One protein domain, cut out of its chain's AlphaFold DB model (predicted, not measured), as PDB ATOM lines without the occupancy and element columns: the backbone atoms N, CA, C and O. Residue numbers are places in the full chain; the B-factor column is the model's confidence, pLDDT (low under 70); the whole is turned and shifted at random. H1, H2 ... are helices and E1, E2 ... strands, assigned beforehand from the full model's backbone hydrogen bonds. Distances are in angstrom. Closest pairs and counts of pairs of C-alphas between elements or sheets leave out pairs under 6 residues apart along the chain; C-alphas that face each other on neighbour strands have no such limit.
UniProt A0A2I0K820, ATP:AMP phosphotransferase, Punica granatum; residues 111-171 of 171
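What this domain is: This is residues 111 to 171 of the 171 residues of the protein "ATP:AMP phosphotransferase" of Punica granatum (UniProt A0A2I0K820). A small hairpin of strands E1 and E2 lies between the V made by helices H1 and H3 and the short helix H2; residues 163 to 171 stick out and lengthen the whole. The printed part has 61 residues, with three helices and two strands in the order H1, E1, E2, H2, H3; the sheet E1 - E2 is antiparallel, the class mostly helix. It is loose, with a radius of gyration of the C-alphas of 13.6 A and spans of 46 by 19 by 18 A.

How they stand to each other: H1, residues 111 to 119, touches residues 155 to 158 alone of H3, residues 155 to 169; the closest C-alphas, of Val 119 and Glu 155, are 6.5 A apart. They run opposite ways at a steep tilt of 44 degrees. E1, residues 121 to 123, and E2, residues 130 to 132, form an antiparallel hairpin; N 122 and O 131 are within hydrogen-bond range, 2.8 A. H2, residues 141 to 146, is near E1, apart from H1 and H3. Every O i to N i+4 pair is within range in H2 and H3, 4 of 5 in H1.

Where its parts are: H1 begins at C-alpha 111 (339.696, 271.626, 282.056) and spans 12.8 A, E1 7.0 A, E2 7.1 A, H2 8.8 A. H3 spans 21.1 A, ending at C-alpha 169 (330.092, 269.835, 271.680).

The domain as a whole: The farthest C-alphas, of Glu 142 and Arg 171, are 46.7 A apart. The printed part has no cut and no long link. Residues 169 to 171 have pLDDT under 70.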
ATOM      1  N   ASP A 111     340.075 270.255 281.671       87.31
ATOM      2  CA  ASP A 111     339.696 271.626 282.056       87.31
ATOM      3  C   ASP A 111     340.661 272.280 283.050       87.31
ATOM      4  O   ASP A 111     341.066 273.433 282.880       87.31
ATOM      5  N   GLU A 112     341.107 271.515 284.045       83.62
ATOM      6  CA  GLU A 112     342.081 271.936 285.059       83.62
ATOM      7  C   GLU A 112     343.416 272.413 284.462       83.62
ATOM      8  O   GLU A 112     344.028 273.362 284.955       83.62
ATOM      9  N   ILE A 113     343.846 271.812 283.347       88.81
ATOM     10  CA  ILE A 113     345.058 272.216 282.626       88.81
ATOM     11  C   ILE A 113     344.795 273.488 281.817       88.81
ATOM     12  O   ILE A 113     345.692 274.316 281.628       88.81
ATOM     13  N   LEU A 114     343.580 273.650 281.296       89.50
ATOM     14  CA  LEU A 114     343.265 274.746 280.398       89.50
ATOM     15  C   LEU A 114     343.182 276.107 281.102       89.50
ATOM     16  O   LEU A 114     343.582 277.111 280.504       89.50
ATOM     17  N   ILE A 115     342.725 276.144 282.359       85.50
ATOM     18  CA  ILE A 115     342.679 277.376 283.161       85.50
ATOM     19  C   ILE A 115     344.100 277.913 283.392       85.50
ATOM     20  O   ILE A 115     344.374 279.066 283.044       85.50
ATOM     21  N   ASP A 116     345.030 277.078 283.883       86.44
ATOM     22  CA  ASP A 116     346.439 277.477 284.093       86.44
ATOM     23  C   ASP A 116     347.069 277.952 282.775       86.44
ATOM     24  O   ASP A 116     347.711 279.006 282.732       86.44
ATOM     25  N   ARG A 117     346.789 277.249 281.666       89.12
ATOM     26  CA  ARG A 117     347.251 277.648 280.326       89.12
ATOM     27  C   ARG A 117     346.704 278.994 279.870       89.12
ATOM     28  O   ARG A 117     347.417 279.726 279.183       89.12
ATOM     29  N   CYS A 118     345.448 279.301 280.181       87.31
ATOM     30  CA  CYS A 118     344.831 280.564 279.801       87.31
ATOM     31  C   CYS A 118     345.472 281.729 280.560       87.31
ATOM     32  O   CYS A 118     346.026 282.638 279.943       87.31
ATOM     33  N   VAL A 119     345.474 281.657 281.893       87.44
ATOM     34  CA  VAL A 119     345.971 282.731 282.769       87.44
ATOM     35  C   VAL A 119     347.483 282.945 282.594       87.44
ATOM     36  O   VAL A 119     347.997 284.068 282.691       87.44
ATOM     37  N   GLY A 120     348.221 281.878 282.281       90.38
ATOM     38  CA  GLY A 120     349.654 281.929 282.022       90.38
ATOM     39  C   GLY A 120     350.054 282.419 280.626       90.38
ATOM     40  O   GLY A 120     351.247 282.651 280.396       90.38
ATOM     41  N   ARG A 121     349.108 282.591 279.692       90.94
ATOM     42  CA  ARG A 121     349.398 282.971 278.301       90.94
ATOM     43  C   ARG A 121     349.818 284.431 278.172       90.94
ATOM     44  O   ARG A 121     349.267 285.326 278.809       90.94
ATOM     45  N   ARG A 122     350.790 284.679 277.301       92.06
ATOM     46  CA  ARG A 122     351.280 286.012 276.949       92.06
ATOM     47  C   ARG A 122     351.415 286.153 275.436       92.06
ATOM     48  O   ARG A 122     351.690 285.175 274.744       92.06
ATOM     49  N   LEU A 123     351.214 287.362 274.933       89.50
ATOM     50  CA  LEU A 123     351.350 287.725 273.526       89.50
ATOM     51  C   LEU A 123     352.479 288.746 273.389       89.50
ATOM     52  O   LEU A 123     352.479 289.754 274.093       89.50
ATOM     53  N   ASP A 124     353.402 288.509 272.466       92.81
ATOM     54  CA  ASP A 124     354.317 289.547 272.001       92.81
ATOM     55  C   ASP A 124     353.596 290.416 270.954       92.81
ATOM     56  O   ASP A 124     353.285 289.915 269.868       92.81
ATOM     57  N   PRO A 125     353.311 291.699 271.244       88.94
ATOM     58  CA  PRO A 125     352.569 292.561 270.328       88.94
ATOM     59  C   PRO A 125     353.353 292.891 269.050       88.94
ATOM     60  O   PRO A 125     352.746 293.268 268.053       88.94
ATOM     61  N   THR A 126     354.681 292.744 269.057       90.69
ATOM     62  CA  THR A 126     355.531 293.057 267.902       90.69
ATOM     63  C   THR A 126     355.567 291.911 266.897       90.69
ATOM     64  O   THR A 126     355.566 292.148 265.692       90.69
ATOM     65  N   THR A 127     355.613 290.669 267.379       88.50
ATOM     66  CA  THR A 127     355.780 289.484 266.517       88.50
ATOM     67  C   THR A 127     354.505 288.663 266.354       88.50
ATOM     68  O   THR A 127     354.437 287.814 265.471       88.50
ATOM     69  N   GLY A 128     353.505 288.871 267.214       83.75
ATOM     70  CA  GLY A 128     352.311 288.031 267.287       83.75
ATOM     71  C   GLY A 128     352.532 286.691 268.001       83.75
ATOM     72  O   GLY A 128     351.571 285.946 268.205       83.75
ATOM     73  N   LYS A 129     353.772 286.378 268.406       86.44
ATOM     74  CA  LYS A 129     354.130 285.087 268.999       86.44
ATOM     75  C   LYS A 129     353.524 284.916 270.392       86.44
ATOM     76  O   LYS A 129     353.481 285.848 271.200       86.44
ATOM     77  N   ILE A 130     353.069 283.695 270.668       87.31
ATOM     78  CA  ILE A 130     352.477 283.305 271.948       87.31
ATOM     79  C   ILE A 130     353.528 282.677 272.857       87.31
ATOM     80  O   ILE A 130     354.277 281.794 272.444       87.31
ATOM     81  N   TYR A 131     353.520 283.109 274.114       90.50
ATOM     82  CA  TYR A 131     354.351 282.609 275.201       90.50
ATOM     83  C   TYR A 131     353.487 282.113 276.357       90.50
ATOM     84  O   TYR A 131     352.295 282.420 276.457       90.50
ATOM     85  N   HIS A 132     354.109 281.364 277.260       92.19
ATOM     86  CA  HIS A 132     353.508 280.948 278.515       92.19
ATOM     87  C   HIS A 132     354.519 281.082 279.650       92.19
ATOM     88  O   HIS A 132     355.620 280.549 279.558       92.19
ATOM     89  N   ILE A 133     354.124 281.719 280.753       90.00
ATOM     90  CA  ILE A 133     355.026 282.063 281.870       90.00
ATOM     91  C   ILE A 133     355.835 280.879 282.434       90.00
ATOM     92  O   ILE A 133     356.963 281.075 282.869       90.00
ATOM     93  N   LYS A 134     355.265 279.664 282.420       87.75
ATOM     94  CA  LYS A 134     355.916 278.410 282.857       87.75
ATOM     95  C   LYS A 134     356.425 277.555 281.686       87.75
ATOM     96  O   LYS A 134     357.614 277.305 281.566       87.75
ATOM     97  N   ASN A 135     355.506 277.099 280.833       85.12
ATOM     98  CA  ASN A 135     355.763 276.048 279.841       85.12
ATOM     99  C   ASN A 135     356.503 276.504 278.574       85.12
ATOM    100  O   ASN A 135     357.091 275.676 277.886       85.12
ATOM    101  N   PHE A 136     356.441 277.790 278.232       87.75
ATOM    102  CA  PHE A 136     357.109 278.338 277.050       87.75
ATOM    103  C   PHE A 136     357.500 279.797 277.319       87.75
ATOM    104  O   PHE A 136     356.860 280.719 276.795       87.75
ATOM    105  N   PRO A 137     358.460 280.018 278.237       91.69
ATOM    106  CA  PRO A 137     358.836 281.357 278.665       91.69
ATOM    107  C   PRO A 137     359.542 282.115 277.528       91.69
ATOM    108  O   PRO A 137     360.080 281.488 276.613       91.69
ATOM    109  N   PRO A 138     359.544 283.459 277.564       93.25
ATOM    110  CA  PRO A 138     360.285 284.268 276.599       93.25
ATOM    111  C   PRO A 138     361.784 283.964 276.644       93.25
ATOM    112  O   PRO A 138     362.334 283.666 277.703       93.25
ATOM    113  N   GLU A 139     362.448 284.079 275.497       92.12
ATOM    114  CA  GLU A 139     363.862 283.725 275.338       92.12
ATOM    115  C   GLU A 139     364.813 284.715 276.022       92.12
ATOM    116  O   GLU A 139     365.954 284.367 276.319       92.12
ATOM    117  N   ASN A 140     364.367 285.955 276.248       93.88
ATOM    118  CA  ASN A 140     365.154 287.005 276.884       93.88
ATOM    119  C   ASN A 140     364.266 288.038 277.603       93.88
ATOM    120  O   ASN A 140     363.043 288.081 277.424       93.88
ATOM    121  N   ASP A 141     364.903 288.883 278.417       94.06
ATOM    122  CA  ASP A 141     364.217 289.893 279.229       94.06
ATOM    123  C   ASP A 141     363.584 291.020 278.400       94.06
ATOM    124  O   ASP A 141     362.578 291.591 278.819       94.06
ATOM    125  N   GLU A 142     364.107 291.311 277.206       94.31
ATOM    126  CA  GLU A 142     363.533 292.318 276.307       94.31
ATOM    127  C   GLU A 142     362.146 291.888 275.808       94.31
ATOM    128  O   GLU A 142     361.175 292.639 275.921       94.31
ATOM    129  N   ILE A 143     362.030 290.649 275.314       94.31
ATOM    130  CA  ILE A 143     360.746 290.068 274.911       94.31
ATOM    131  C   ILE A 143     359.825 290.022 276.126       94.31
ATOM    132  O   ILE A 143     358.687 290.479 276.040       94.31
ATOM    133  N   LYS A 144     360.323 289.533 277.270       93.56
ATOM    134  CA  LYS A 144     359.552 289.426 278.517       93.56
ATOM    135  C   LYS A 144     358.927 290.755 278.941       93.56
ATOM    136  O   LYS A 144     357.763 290.762 279.332       93.56
ATOM    137  N   ALA A 145     359.673 291.856 278.845       94.44
ATOM    138  CA  ALA A 145     359.223 293.181 279.264       94.44
ATOM    139  C   ALA A 145     358.092 293.751 278.392       94.44
ATOM    140  O   ALA A 145     357.299 294.552 278.884       94.44
ATOM    141  N   ARG A 146     357.988 293.334 277.121       95.12
ATOM    142  CA  ARG A 146     356.942 293.811 276.193       95.12
ATOM    143  C   ARG A 146     355.735 292.883 276.058       95.12
ATOM    144  O   ARG A 146     354.797 293.210 275.334       95.12
ATOM    145  N   LEU A 147     355.758 291.719 276.705       95.06
ATOM    146  CA  LEU A 147     354.650 290.774 276.650       95.06
ATOM    147  C   LEU A 147     353.388 291.361 277.284       95.06
ATOM    148  O   LEU A 147     353.422 291.906 278.385       95.06
ATOM    149  N   ILE A 148     352.251 291.152 276.625       93.12
ATOM    150  CA  ILE A 148     350.939 291.561 277.127       93.12
ATOM    151  C   ILE A 148     350.044 290.349 277.387       93.12
ATOM    152  O   ILE A 148     350.166 289.301 276.745       93.12
ATOM    153  N   THR A 149     349.112 290.502 278.322       88.50
ATOM    154  CA  THR A 149     347.984 289.579 278.482       88.50
ATOM    155  C   THR A 149     346.860 290.043 277.564       88.50
ATOM    156  O   THR A 149     346.576 291.240 277.479       88.50
ATOM    157  N   ARG A 150     346.222 289.116 276.849       82.38
ATOM    158  CA  ARG A 150     345.064 289.475 276.024       82.38
ATOM    159  C   ARG A 150     343.890 289.850 276.935       82.38
ATOM    160  O   ARG A 150     343.747 289.240 277.991       82.38
ATOM    161  N   PRO A 151     343.002 290.771 276.522       76.38
ATOM    162  CA  PRO A 151     341.835 291.146 277.324       76.38
ATOM    163  C   PRO A 151     340.917 289.977 277.706       76.38
ATOM    164  O   PRO A 151     340.136 290.108 278.645       76.38
ATOM    165  N   ASP A 152     340.981 288.864 276.971       71.62
ATOM    166  CA  ASP A 152     340.141 287.678 277.174       71.62
ATOM    167  C   ASP A 152     340.822 286.572 277.995       71.62
ATOM    168  O   ASP A 152     340.188 285.570 278.319       71.62
ATOM    169  N   ASP A 153     342.089 286.763 278.370       79.12
ATOM    170  CA  ASP A 153     342.891 285.792 279.123       79.12
ATOM    171  C   ASP A 153     342.756 286.032 280.639       79.12
ATOM    172  O   ASP A 153     343.742 286.163 281.364       79.12
ATOM    173  N   THR A 154     341.510 286.126 281.118       80.56
ATOM    174  CA  THR A 154     341.164 286.188 282.548       80.56
ATOM    175  C   THR A 154     340.392 284.940 282.956       80.56
ATOM    176  O   THR A 154     339.684 284.350 282.142       80.56
ATOM    177  N   GLU A 155     340.506 284.525 284.216       81.38
ATOM    178  CA  GLU A 155     339.831 283.321 284.725       81.38
ATOM    179  C   GLU A 155     338.297 283.404 284.602       81.38
ATOM    180  O   GLU A 155     337.644 282.453 284.166       81.38
ATOM    181  N   GLU A 156     337.725 284.574 284.893       81.00
ATOM    182  CA  GLU A 156     336.285 284.839 284.792       81.00
ATOM    183  C   GLU A 156     335.770 284.688 283.349       81.00
ATOM    184  O   GLU A 156     334.818 283.944 283.080       81.00
ATOM    185  N   LYS A 157     336.440 285.338 282.388       76.44
ATOM    186  CA  LYS A 157     336.083 285.220 280.968       76.44
ATOM    187  C   LYS A 157     336.323 283.809 280.451       76.44
ATOM    188  O   LYS A 157     335.523 283.293 279.672       76.44
ATOM    189  N   TYR A 158     337.403 283.173 280.899       80.88
ATOM    190  CA  TYR A 158     337.746 281.819 280.499       80.88
ATOM    191  C   TYR A 158     336.667 280.813 280.900       80.88
ATOM    192  O   TYR A 158     336.253 280.009 280.069       80.88
ATOM    193  N   SER A 159     336.156 280.912 282.128       81.19
ATOM    194  CA  SER A 159     335.082 280.047 282.631       81.19
ATOM    195  C   SER A 159     333.829 280.140 281.755       81.19
ATOM    196  O   SER A 159     333.270 279.123 281.344       81.19
ATOM    197  N   THR A 160     333.440 281.361 281.375       80.94
ATOM    198  CA  THR A 160     332.308 281.601 280.462       80.94
ATOM    199  C   THR A 160     332.536 280.961 279.087       80.94
ATOM    200  O   THR A 160     331.653 280.295 278.542       80.94
ATOM    201  N   LEU A 161     333.741 281.117 278.530       77.94
ATOM    202  CA  LEU A 161     334.100 280.549 277.229       77.94
ATOM    203  C   LEU A 161     334.165 279.015 277.254       77.94
ATOM    204  O   LEU A 161     333.775 278.373 276.278       77.94
ATOM    205  N   LEU A 162     334.647 278.426 278.348       82.25
ATOM    206  CA  LEU A 162     334.736 276.978 278.519       82.25
ATOM    207  C   LEU A 162     333.350 276.339 278.644       82.25
ATOM    208  O   LEU A 162     333.091 275.322 278.000       82.25
ATOM    209  N   LEU A 163     332.444 276.960 279.405       82.00
ATOM    210  CA  LEU A 163     331.046 276.527 279.503       82.00
ATOM    211  C   LEU A 163     330.349 276.584 278.141       82.00
ATOM    212  O   LEU A 163     329.699 275.620 277.734       82.00
ATOM    213  N   SER A 164     330.530 277.687 277.406       80.75
ATOM    214  CA  SER A 164     330.010 277.813 276.043       80.75
ATOM    215  C   SER A 164     330.556 276.710 275.131       80.75
ATOM    216  O   SER A 164     329.788 276.099 274.394       80.75
ATOM    217  N   PHE A 165     331.856 276.406 275.210       81.69
ATOM    218  CA  PHE A 165     332.485 275.353 274.412       81.69
ATOM    219  C   PHE A 165     331.890 273.966 274.663       81.69
ATOM    220  O   PHE A 165     331.520 273.282 273.708       81.69
ATOM    221  N   HIS A 166     331.729 273.574 275.925       83.19
ATOM    222  CA  HIS A 166     331.116 272.291 276.267       83.19
ATOM    223  C   HIS A 166     329.654 272.208 275.816       83.19
ATOM    224  O   HIS A 166     329.237 271.186 275.278       83.19
ATOM    225  N   GLY A 167     328.894 273.302 275.938       76.88
ATOM    226  CA  GLY A 167     327.521 273.373 275.431       76.88
ATOM    227  C   GLY A 167     327.398 273.239 273.906       76.88
ATOM    228  O   GLY A 167     326.333 272.868 273.426       76.88
ATOM    229  N   MET A 168     328.467 273.516 273.149       72.12
ATOM    230  CA  MET A 168     328.500 273.364 271.686       72.12
ATOM    231  C   MET A 168     328.862 271.942 271.232       72.12
ATOM    232  O   MET A 168     328.456 271.540 270.147       72.12
ATOM    233  N   ILE A 169     329.641 271.197 272.026       67.00
ATOM    234  CA  ILE A 169     330.092 269.835 271.680       67.00
ATOM    235  C   ILE A 169     329.123 268.763 272.183       67.00
ATOM    236  O   ILE A 169     329.028 267.690 271.590       67.00
ATOM    237  N   VAL A 170     328.378 269.042 273.253       43.97
ATOM    238  CA  VAL A 170     327.394 268.105 273.796       43.97
ATOM    239  C   VAL A 170     326.043 268.318 273.111       43.97
ATOM    240  O   VAL A 170     325.228 269.105 273.593       43.97
ATOM    241  N   ARG A 171     325.822 267.608 271.997       35.62
ATOM    242  CA  ARG A 171     324.533 267.032 271.556       35.62
ATOM    243  C   ARG A 171     324.697 266.182 270.303       35.62
ATOM    244  O   ARG A 171     325.161 266.727 269.282       35.62
TER     245      ARG A 171